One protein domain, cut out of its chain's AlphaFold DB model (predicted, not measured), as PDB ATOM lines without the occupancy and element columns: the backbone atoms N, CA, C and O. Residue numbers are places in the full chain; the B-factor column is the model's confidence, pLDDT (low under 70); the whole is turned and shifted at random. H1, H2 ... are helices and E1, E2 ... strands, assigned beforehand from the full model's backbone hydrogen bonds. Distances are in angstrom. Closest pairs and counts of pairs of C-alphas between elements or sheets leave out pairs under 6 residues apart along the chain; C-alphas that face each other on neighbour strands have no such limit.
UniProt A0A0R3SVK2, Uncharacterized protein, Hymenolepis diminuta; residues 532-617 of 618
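AT A GLANCE: This is residues 532 to 617 of the 618 residues of an uncharacterized protein of Hymenolepis diminuta (UniProt A0A0R3SVK2). With little regular structure, this is a two-stranded antiparallel ribbon, E1 and E2, joined by a wide excursion of loops, residues 568 to 608, while residues 532 to 545 of the helix H1 stick out as a free arm. The 86 printed residues run H1, E1, E2, mixed in class, with only 31 in named elements. The whole is loose, radius of gyration of the C-alphas 15.3 A, and only just flat, spanning 50 by 36 by 20 A.

IN THESE COORDINATES: Find C-alpha 532 at (88.037, 84.822, 84.264); from there H1, residues 532 to 546, runs 20.6 A. E1, residues 560 to 567, and E2, residues 609 to 616, each run 22.5 A; E2 ends at (65.120, 116.529, 75.797).

HOW THE PARTS SIT: Look at E1 and E2, an antiparallel hairpin at 158 degrees: N 562 and O 614 are within hydrogen-bond range at 2.8 A. Residues 549 to 550 pair parallel with 612 to 613 of E2. H1 and E2 are apart; in H1 every O i to N i+4 pair is within hydrogen-bond range.

THE WHOLE: The printed part has no cut, and both links are long. Model confidence is under 70 at residues 532 to 535 and 542 to 547.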
ATOM      1  N   ALA A 532      88.966  84.155  85.183       62.94
ATOM      2  CA  ALA A 532      88.037  84.822  84.264       62.94
ATOM      3  C   ALA A 532      86.562  84.705  84.690       62.94
ATOM      4  O   ALA A 532      85.804  85.666  84.572       62.94
ATOM      5  N   THR A 533      86.163  83.552  85.237       64.62
ATOM      6  CA  THR A 533      84.792  83.299  85.700       64.62
ATOM      7  C   THR A 533      84.389  84.236  86.832       64.62
ATOM      8  O   THR A 533      83.318  84.820  86.747       64.62
ATOM      9  N   LEU A 534      85.252  84.430  87.841       68.50
ATOM     10  CA  LEU A 534      84.992  85.300  88.992       68.50
ATOM     11  C   LEU A 534      84.763  86.743  88.532       68.50
ATOM     12  O   LEU A 534      83.749  87.351  88.874       68.50
ATOM     13  N   TYR A 535      85.669  87.254  87.697       68.62
ATOM     14  CA  TYR A 535      85.594  88.620  87.185       68.62
ATOM     15  C   TYR A 535      84.401  88.823  86.255       68.62
ATOM     16  O   TYR A 535      83.736  89.851  86.342       68.62
ATOM     17  N   ALA A 536      84.077  87.837  85.414       73.25
ATOM     18  CA  ALA A 536      82.869  87.877  84.603       73.25
ATOM     19  C   ALA A 536      81.619  87.975  85.487       73.25
ATOM     20  O   ALA A 536      80.755  88.797  85.196       73.25
ATOM     21  N   THR A 537      81.530  87.214  86.585       73.00
ATOM     22  CA  THR A 537      80.418  87.340  87.545       73.00
ATOM     23  C   THR A 537      80.367  88.709  88.206       73.00
ATOM     24  O   THR A 537      79.302  89.315  88.200       73.00
ATOM     25  N   GLU A 538      81.481  89.234  88.716       72.50
ATOM     26  CA  GLU A 538      81.492  90.511  89.444       72.50
ATOM     27  C   GLU A 538      81.166  91.697  88.526       72.50
ATOM     28  O   GLU A 538      80.348  92.551  88.864       72.50
ATOM     29  N   ILE A 539      81.728  91.709  87.311       75.12
ATOM     30  CA  ILE A 539      81.412  92.702  86.275       75.12
ATOM     31  C   ILE A 539      79.949  92.570  85.847       75.12
ATOM     32  O   ILE A 539      79.267  93.577  85.682       75.12
ATOM     33  N   THR A 540      79.434  91.347  85.711       70.69
ATOM     34  CA  THR A 540      78.021  91.118  85.376       70.69
ATOM     35  C   THR A 540      77.106  91.622  86.490       70.69
ATOM     36  O   THR A 540      76.130  92.308  86.202       70.69
ATOM     37  N   ILE A 541      77.432  91.359  87.759       71.88
ATOM     38  CA  ILE A 541      76.696  91.868  88.923       71.88
ATOM     39  C   ILE A 541      76.748  93.401  88.947       71.88
ATOM     40  O   ILE A 541      75.707  94.038  89.093       71.88
ATOM     41  N   ALA A 542      77.917  94.003  88.721       60.62
ATOM     42  CA  ALA A 542      78.075  95.452  88.653       60.62
ATOM     43  C   ALA A 542      77.249  96.073  87.513       60.62
ATOM     44  O   ALA A 542      76.556  97.063  87.734       60.62
ATOM     45  N   ILE A 543      77.248  95.474  86.316       62.72
ATOM     46  CA  ILE A 543      76.434  95.916  85.170       62.72
ATOM     47  C   ILE A 543      74.934  95.778  85.473       62.72
ATOM     48  O   ILE A 543      74.163  96.682  85.156       62.72
ATOM     49  N   ILE A 544      74.516  94.690  86.129       57.38
ATOM     50  CA  ILE A 544      73.123  94.480  86.554       57.38
ATOM     51  C   ILE A 544      72.692  95.540  87.582       57.38
ATOM     52  O   ILE A 544      71.568  96.034  87.503       57.38
ATOM     53  N   PHE A 545      73.572  95.932  88.510       54.19
ATOM     54  CA  PHE A 545      73.294  96.969  89.512       54.19
ATOM     55  C   PHE A 545      73.414  98.412  88.976       54.19
ATOM     56  O   PHE A 545      72.844  99.327  89.571       54.19
ATOM     57  N   LEU A 546      74.110  98.635  87.856       56.50
ATOM     58  CA  LEU A 546      74.350  99.959  87.258       56.50
ATOM     59  C   LEU A 546      73.421 100.310  86.079       56.50
ATOM     60  O   LEU A 546      73.572 101.384  85.497       56.50
ATOM     61  N   GLY A 547      72.464  99.452  85.719       63.94
ATOM     62  CA  GLY A 547      71.588  99.659  84.561       63.94
ATOM     63  C   GLY A 547      70.688 100.897  84.675       63.94
ATOM     64  O   GLY A 547      69.677 100.873  85.374       63.94
ATOM     65  N   ILE A 548      71.030 101.970  83.954       76.12
ATOM     66  CA  ILE A 548      70.147 103.120  83.709       76.12
ATOM     67  C   ILE A 548      69.225 102.773  82.533       76.12
ATOM     68  O   ILE A 548      69.700 102.413  81.456       76.12
ATOM     69  N   THR A 549      67.911 102.890  82.719       83.94
ATOM     70  CA  THR A 549      66.910 102.582  81.687       83.94
ATOM     71  C   THR A 549      66.629 103.818  80.822       83.94
ATOM     72  O   THR A 549      66.067 104.785  81.340       83.94
ATOM     73  N   PRO A 550      66.951 103.836  79.516       84.31
ATOM     74  CA  PRO A 550      66.498 104.915  78.642       84.31
ATOM     75  C   PRO A 550      64.977 104.870  78.488       84.31
ATOM     76  O   PRO A 550      64.405 103.806  78.241       84.31
ATOM     77  N   LEU A 551      64.318 106.019  78.645       85.06
ATOM     78  CA  LEU A 551      62.878 106.123  78.423       85.06
ATOM     79  C   LEU A 551      62.562 105.933  76.936       85.06
ATOM     80  O   LEU A 551      63.292 106.406  76.064       85.06
ATOM     81  N   ALA A 552      61.475 105.215  76.649       82.19
ATOM     82  CA  ALA A 552      61.102 104.832  75.286       82.19
ATOM     83  C   ALA A 552      60.753 106.042  74.405       82.19
ATOM     84  O   ALA A 552      60.821 105.963  73.182       82.19
ATOM     85  N   GLU A 553      60.375 107.150  75.037       81.81
ATOM     86  CA  GLU A 553      60.004 108.409  74.405       81.81
ATOM     87  C   GLU A 553      61.213 109.299  74.050       81.81
ATOM     88  O   GLU A 553      61.024 110.353  73.448       81.81
ATOM     89  N   ASN A 554      62.443 108.889  74.388       86.50
ATOM     90  CA  ASN A 554      63.650 109.657  74.078       86.50
ATOM     91  C   ASN A 554      63.945 109.691  72.572       86.50
ATOM     92  O   ASN A 554      63.954 108.658  71.899       86.50
ATOM     93  N   ASN A 555      64.308 110.870  72.067       82.94
ATOM     94  CA  ASN A 555      64.863 111.027  70.730       82.94
ATOM     95  C   ASN A 555      66.406 111.016  70.796       82.94
ATOM     96  O   ASN A 555      66.981 111.826  71.517       82.94
ATOM     97  N   PRO A 556      67.109 110.156  70.035       81.38
ATOM     98  CA  PRO A 556      68.576 110.130  70.011       81.38
ATOM     99  C   PRO A 556      69.249 111.435  69.556       81.38
ATOM    100  O   PRO A 556      70.452 111.583  69.741       81.38
ATOM    101  N   ALA A 557      68.502 112.341  68.917       79.62
ATOM    102  CA  ALA A 557      68.995 113.649  68.485       79.62
ATOM    103  C   ALA A 557      68.939 114.730  69.584       79.62
ATOM    104  O   ALA A 557      69.398 115.845  69.352       79.62
ATOM    105  N   ASP A 558      68.368 114.420  70.750       84.62
ATOM    106  CA  ASP A 558      68.229 115.356  71.861       84.62
ATOM    107  C   ASP A 558      69.518 115.407  72.703       84.62
ATOM    108  O   ASP A 558      70.074 114.376  73.083       84.62
ATOM    109  N   GLU A 559      69.998 116.614  73.008       81.25
ATOM    110  CA  GLU A 559      71.330 116.823  73.599       81.25
ATOM    111  C   GLU A 559      71.320 116.974  75.130       81.25
ATOM    112  O   GLU A 559      72.360 116.813  75.772       81.25
ATOM    113  N   TYR A 560      70.164 117.261  75.741       82.25
ATOM    114  CA  TYR A 560      70.053 117.419  77.194       82.25
ATOM    115  C   TYR A 560      69.578 116.127  77.838       82.25
ATOM    116  O   TYR A 560      68.472 115.658  77.581       82.25
ATOM    117  N   LEU A 561      70.420 115.567  78.704       86.62
ATOM    118  CA  LEU A 561      70.180 114.293  79.367       86.62
ATOM    119  C   LEU A 561      69.933 114.502  80.860       86.62
ATOM    120  O   LEU A 561      70.794 115.005  81.582       86.62
ATOM    121  N   TYR A 562      68.768 114.068  81.323       85.75
ATOM    122  CA  TYR A 562      68.389 114.043  82.727       85.75
ATOM    123  C   TYR A 562      68.442 112.616  83.251       85.75
ATOM    124  O   TYR A 562      67.812 111.708  82.704       85.75
ATOM    125  N   GLU A 563      69.156 112.430  84.356       88.75
ATOM    126  CA  GLU A 563      69.074 111.205  85.132       88.75
ATOM    127  C   GLU A 563      67.960 111.332  86.176       88.75
ATOM    128  O   GLU A 563      68.000 112.184  87.063       88.75
ATOM    129  N   VAL A 564      66.954 110.473  86.066       87.50
ATOM    130  CA  VAL A 564      65.779 110.451  86.932       87.50
ATOM    131  C   VAL A 564      65.907 109.267  87.881       87.50
ATOM    132  O   VAL A 564      65.808 108.113  87.462       87.50
ATOM    133  N   LEU A 565      66.112 109.549  89.167       89.56
ATOM    134  CA  LEU A 565      66.157 108.531  90.214       89.56
ATOM    135  C   LEU A 565      64.812 108.459  90.932       89.56
ATOM    136  O   LEU A 565      64.344 109.444  91.499       89.56
ATOM    137  N   VAL A 566      64.213 107.270  90.949       89.62
ATOM    138  CA  VAL A 566      62.955 107.007  91.649       89.62
ATOM    139  C   VAL A 566      63.196 106.021  92.779       89.62
ATOM    140  O   VAL A 566      63.440 104.836  92.554       89.62
ATOM    141  N   CYS A 567      63.101 106.515  94.010       90.12
ATOM    142  CA  CYS A 567      63.236 105.708  95.218       90.12
ATOM    143  C   CYS A 567      61.851 105.276  95.705       90.12
ATOM    144  O   CYS A 567      61.061 106.098  96.173       90.12
ATOM    145  N   THR A 568      61.552 103.981  95.629       90.69
ATOM    146  CA  THR A 568      60.280 103.441  96.121       90.69
ATOM    147  C   THR A 568      60.405 103.077  97.600       90.69
ATOM    148  O   THR A 568      61.305 102.339  97.998       90.69
ATOM    149  N   GLY A 569      59.486 103.570  98.434       83.88
ATOM    150  CA  GLY A 569      59.542 103.396  99.888       83.88
ATOM    151  C   GLY A 569      59.582 101.934 100.369       83.88
ATOM    152  O   GLY A 569      59.157 100.999  99.690       83.88
ATOM    153  N   MET A 570      60.067 101.739 101.598       84.75
ATOM    154  CA  MET A 570      60.248 100.423 102.233       84.75
ATOM    155  C   MET A 570      58.989  99.882 102.939       84.75
ATOM    156  O   MET A 570      59.004  98.752 103.437       84.75
ATOM    157  N   GLN A 571      57.893 100.647 103.002       87.69
ATOM    158  CA  GLN A 571      56.663 100.241 103.694       87.69
ATOM    159  C   GLN A 571      55.953  99.068 102.991       87.69
ATOM    160  O   GLN A 571      56.140  98.813 101.798       87.69
ATOM    161  N   LYS A 572      55.138  98.308 103.739       83.94
ATOM    162  CA  LYS A 572      54.348  97.204 103.170       83.94
ATOM    163  C   LYS A 572      53.403  97.768 102.100       83.94
ATOM    164  O   LYS A 572      52.726  98.755 102.349       83.94
ATOM    165  N   SER A 573      53.384  97.140 100.923       86.06
ATOM    166  CA  SER A 573      52.599  97.572  99.750       86.06
ATOM    167  C   SER A 573      53.015  98.909  99.110       86.06
ATOM    168  O   SER A 573      52.232  99.485  98.368       86.06
ATOM    169  N   ALA A 574      54.244  99.389  99.345       87.38
ATOM    170  CA  ALA A 574      54.747 100.623  98.726       87.38
ATOM    171  C   ALA A 574      55.146 100.484  97.242       87.38
ATOM    172  O   ALA A 574      55.254 101.487  96.545       87.38
ATOM    173  N   GLY A 575      55.382  99.260  96.756       90.62
ATOM    174  CA  GLY A 575      55.647  99.014  95.335       90.62
ATOM    175  C   GLY A 575      54.371  99.050  94.497       90.62
ATOM    176  O   GLY A 575      53.310  98.651  94.976       90.62
ATOM    177  N   THR A 576      54.476  99.466  93.234       88.38
ATOM    178  CA  THR A 576      53.333  99.569  92.314       88.38
ATOM    179  C   THR A 576      53.575  98.801  91.016       88.38
ATOM    180  O   THR A 576      54.695  98.708  90.526       88.38
ATOM    181  N   THR A 577      52.511  98.229  90.454       87.81
ATOM    182  CA  THR A 577      52.487  97.687  89.082       87.81
ATOM    183  C   THR A 577      51.723  98.596  88.122       87.81
ATOM    184  O   THR A 577      51.464  98.209  86.984       87.81
ATOM    185  N   SER A 578      51.300  99.771  88.592       88.75
ATOM    186  CA  SER A 578      50.591 100.755  87.776       88.75
ATOM    187  C   SER A 578      51.554 101.429  86.804       88.75
ATOM    188  O   SER A 578      52.738 101.583  87.100       88.75
ATOM    189  N   THR A 579      51.036 101.883  85.667       88.75
ATOM    190  CA  THR A 579      51.786 102.744  84.751       88.75
ATOM    191  C   THR A 579      51.973 104.113  85.400       88.75
ATOM    192  O   THR A 579      50.996 104.828  85.618       88.75
ATOM    193  N   VAL A 580      53.215 104.463  85.731       90.56
ATOM    194  CA  VAL A 580      53.568 105.773  86.286       90.56
ATOM    195  C   VAL A 580      54.180 106.618  85.180       90.56
ATOM    196  O   VAL A 580      55.130 106.190  84.526       90.56
ATOM    197  N   CYS A 581      53.639 107.816  84.985       89.38
ATOM    198  CA  CYS A 581      54.166 108.788  84.037       89.38
ATOM    199  C   CYS A 581      54.727 109.992  84.788       89.38
ATOM    200  O   CYS A 581      54.203 110.389  85.828       89.38
ATOM    201  N   MET A 582      55.775 110.582  84.233       89.44
ATOM    202  CA  MET A 582      56.417 111.781  84.751       89.44
ATOM    203  C   MET A 582      56.393 112.870  83.681       89.44
ATOM    204  O   MET A 582      56.443 112.579  82.491       89.44
ATOM    205  N   GLN A 583      56.317 114.127  84.105       89.69
ATOM    206  CA  GLN A 583      56.462 115.282  83.231       89.69
ATOM    207  C   GLN A 583      57.373 116.300  83.914       89.69
ATOM    208  O   GLN A 583      57.146 116.639  85.076       89.69
ATOM    209  N   LEU A 584      58.396 116.777  83.205       86.50
ATOM    210  CA  LEU A 584      59.314 117.791  83.710       86.50
ATOM    211  C   LEU A 584      58.918 119.152  83.132       86.50
ATOM    212  O   LEU A 584      58.826 119.294  81.918       86.50
ATOM    213  N   ASN A 585      58.689 120.147  83.987       87.62
ATOM    214  CA  ASN A 585      58.342 121.510  83.577       87.62
ATOM    215  C   ASN A 585      59.432 122.482  84.035       87.62
ATOM    216  O   ASN A 585      59.767 122.511  85.219       87.62
ATOM    217  N   GLY A 586      59.959 123.279  83.109       84.25
ATOM    218  CA  GLY A 586      60.916 124.350  83.374       84.25
ATOM    219  C   GLY A 586      60.427 125.699  82.847       84.25
ATOM    220  O   GLY A 586      59.366 125.809  82.237       84.25
ATOM    221  N   GLU A 587      61.229 126.744  83.051       81.31
ATOM    222  CA  GLU A 587      60.888 128.126  82.665       81.31
ATOM    223  C   GLU A 587      60.665 128.310  81.155       81.31
ATOM    224  O   GLU A 587      59.940 129.209  80.735       81.31
ATOM    225  N   LYS A 588      61.277 127.447  80.334       78.94
ATOM    226  CA  LYS A 588      61.203 127.489  78.866       78.94
ATOM    227  C   LYS A 588      60.153 126.547  78.265       78.94
ATOM    228  O   LYS A 588      59.991 126.528  77.049       78.94
ATOM    229  N   GLY A 589      59.439 125.781  79.090       81.06
ATOM    230  CA  GLY A 589      58.455 124.796  78.640       81.06
ATOM    231  C   GLY A 589      58.529 123.482  79.414       81.06
ATOM    232  O   GLY A 589      59.344 123.321  80.322       81.06
ATOM    233  N   GLY A 590      57.653 122.543  79.060       81.94
ATOM    234  CA  GLY A 590      57.581 121.222  79.678       81.94
ATOM    235  C   GLY A 590      57.788 120.091  78.683       81.94
ATOM    236  O   GLY A 590      57.496 120.232  77.495       81.94
ATOM    237  N   THR A 591      58.267 118.954  79.174       86.38
ATOM    238  CA  THR A 591      58.362 117.726  78.385       86.38
ATOM    239  C   THR A 591      56.967 117.152  78.130       86.38
ATOM    240  O   THR A 591      56.026 117.450  78.873       86.38
ATOM    241  N   PRO A 592      56.784 116.289  77.122       84.25
ATOM    242  CA  PRO A 592      55.644 115.383  77.091       84.25
ATOM    243  C   PRO A 592      55.658 114.438  78.311       84.25
ATOM    244  O   PRO A 592      56.725 114.215  78.896       84.25
ATOM    245  N   PRO A 593      54.507 113.866  78.711       86.81
ATOM    246  CA  PRO A 593      54.475 112.814  79.720       86.81
ATOM    247  C   PRO A 593      55.279 111.593  79.256       86.81
ATOM    248  O   PRO A 593      54.959 111.004  78.225       86.81
ATOM    249  N   CYS A 594      56.296 111.206  80.022       86.31
ATOM    250  CA  CYS A 594      57.136 110.041  79.753       86.31
ATOM    251  C   CYS A 594      56.814 108.904  80.727       86.31
ATOM    252  O   CYS A 594      56.648 109.123  81.932       86.31
ATOM    253  N   THR A 595      56.724 107.678  80.217       90.56
ATOM    254  CA  THR A 595      56.326 106.521  81.020       90.56
ATOM    255  C   THR A 595      57.538 105.889  81.693       90.56
ATOM    256  O   THR A 595      58.444 105.404  81.023       90.56
ATOM    257  N   LEU A 596      57.537 105.808  83.023       90.38
ATOM    258  CA  LEU A 596      58.624 105.206  83.797       90.38
ATOM    259  C   LEU A 596      58.527 103.677  83.753       90.38
ATOM    260  O   LEU A 596      57.974 103.036  84.651       90.38
ATOM    261  N   ARG A 597      59.023 103.088  82.665       88.06
ATOM    262  CA  ARG A 597      58.958 101.650  82.404       88.06
ATOM    263  C   ARG A 597      60.274 101.135  81.843       88.06
ATOM    264  O   ARG A 597      60.924 101.800  81.049       88.06
ATOM    265  N   ASP A 598      60.606  99.905  82.213       84.19
ATOM    266  CA  ASP A 598      61.674  99.132  81.591       84.19
ATOM    267  C   ASP A 598      61.073  97.890  80.895       84.19
ATOM    268  O   ASP A 598      60.179  97.245  81.459       84.19
ATOM    269  N   PRO A 599      61.482  97.569  79.652       79.44
ATOM    270  CA  PRO A 599      60.965  96.416  78.914       79.44
ATOM    271  C   PRO A 599      61.483  95.061  79.423       79.44
ATOM    272  O   PRO A 599      60.869  94.034  79.135       79.44
ATOM    273  N   HIS A 600      62.583  95.041  80.177       78.00
ATOM    274  CA  HIS A 600      63.300  93.835  80.585       78.00
ATOM    275  C   HIS A 600      63.307  93.596  82.101       78.00
ATOM    276  O   HIS A 600      63.469  92.451  82.523       78.00
ATOM    277  N   ARG A 601      63.094  94.628  82.930       83.06
ATOM    278  CA  ARG A 601      63.043  94.493  84.399       83.06
ATOM    279  C   ARG A 601      61.786  95.107  85.018       83.06
ATOM    280  O   ARG A 601      61.188  96.045  84.501       83.06
ATOM    281  N   LYS A 602      61.391  94.584  86.182       83.38
ATOM    282  CA  LYS A 602      60.276  95.127  86.965       83.38
ATOM    283  C   LYS A 602      60.744  96.348  87.760       83.38
ATOM    284  O   LYS A 602      61.515  96.207  88.703       83.38
ATOM    285  N   VAL A 603      60.241  97.519  87.395       88.44
ATOM    286  CA  VAL A 603      60.524  98.801  88.060       88.44
ATOM    287  C   VAL A 603      59.485  99.120  89.142       88.44
ATOM    288  O   VAL A 603      58.440  98.471  89.209       88.44
ATOM    289  N   LEU A 604      59.775 100.104  89.998       89.81
ATOM    290  CA  LEU A 604      58.903 100.644  91.053       89.81
ATOM    291  C   LEU A 604      58.484  99.601  92.100       89.81
ATOM    292  O   LEU A 604      57.383  99.619  92.661       89.81
ATOM    293  N   SER A 605      59.386  98.652  92.353       90.44
ATOM    294  CA  SER A 605      59.221  97.633  93.386       90.44
ATOM    295  C   SER A 605      59.563  98.204  94.761       90.44
ATOM    296  O   SER A 605      60.408  99.083  94.896       90.44
ATOM    297  N   ARG A 606      58.913  97.686  95.809       88.62
ATOM    298  CA  ARG A 606      59.156  98.098  97.201       88.62
ATOM    299  C   ARG A 606      60.656  98.080  97.528       88.62
ATOM    300  O   ARG A 606      61.293  97.050  97.337       88.62
ATOM    301  N   GLY A 607      61.168  99.180  98.082       81.81
ATOM    302  CA  GLY A 607      62.568  99.308  98.502       81.81
ATOM    303  C   GLY A 607      63.581  99.422  97.361       81.81
ATOM    304  O   GLY A 607      64.778  99.391  97.630       81.81
ATOM    305  N   ASN A 608      63.127  99.527  96.109       85.62
ATOM    306  CA  ASN A 608      64.006  99.628  94.952       85.62
ATOM    307  C   ASN A 608      64.340 101.086  94.609       85.62
ATOM    308  O   ASN A 608      63.532 101.992  94.845       85.62
ATOM    309  N   VAL A 609      65.509 101.287  93.998       87.25
ATOM    310  CA  VAL A 609      65.913 102.553  93.378       87.25
ATOM    311  C   VAL A 609      66.024 102.324  91.878       87.25
ATOM    312  O   VAL A 609      66.886 101.583  91.414       87.25
ATOM    313  N   ASP A 610      65.132 102.948  91.117       88.44
ATOM    314  CA  ASP A 610      65.084 102.825  89.664       88.44
ATOM    315  C   ASP A 610      65.676 104.078  89.009       88.44
ATOM    316  O   ASP A 610      65.254 105.193  89.310       88.44
ATOM    317  N   ARG A 611      66.656 103.892  88.115       89.25
ATOM    318  CA  ARG A 611      67.333 104.974  87.384       89.25
ATOM    319  C   ARG A 611      66.843 105.000  85.939       89.25
ATOM    320  O   ARG A 611      66.953 103.990  85.242       89.25
ATOM    321  N   PHE A 612      66.329 106.140  85.492       89.12
ATOM    322  CA  PHE A 612      65.874 106.354  84.121       89.12
ATOM    323  C   PHE A 612      66.645 107.496  83.462       89.12
ATOM    324  O   PHE A 612      66.987 108.474  84.120       89.12
ATOM    325  N   LEU A 613      66.899 107.386  82.162       88.50
ATOM    326  CA  LEU A 613      67.486 108.455  81.359       88.50
ATOM    327  C   LEU A 613      66.386 109.112  80.528       88.50
ATOM    328  O   LEU A 613      65.753 108.435  79.718       88.50
ATOM    329  N   LEU A 614      66.190 110.416  80.701       88.19
ATOM    330  CA  LEU A 614      65.295 111.253  79.902       88.19
ATOM    331  C   LEU A 614      66.138 112.175  79.015       88.19
ATOM    332  O   LEU A 614      66.986 112.899  79.529       88.19
ATOM    333  N   ALA A 615      65.900 112.161  77.707       88.00
ATOM    334  CA  ALA A 615      66.529 113.069  76.753       88.00
ATOM    335  C   ALA A 615      65.527 114.147  76.320       88.00
ATOM    336  O   ALA A 615      64.357 113.832  76.092       88.00
ATOM    337  N   THR A 616      65.961 115.408  76.241       86.19
ATOM    338  CA  THR A 616      65.120 116.529  75.797       86.19
ATOM    339  C   THR A 616      65.865 117.465  74.840       86.19
ATOM    340  O   THR A 616      67.084 117.633  74.962       86.19
ATOM    341  N   PRO A 617      65.150 118.142  73.924       80.94
ATOM    342  CA  PRO A 617      65.724 119.221  73.131       80.94
ATOM    343  C   PRO A 617      66.063 120.441  74.009       80.94
ATOM    344  O   PRO A 617      65.707 120.498  75.190       80.94
TER     345      PRO A 617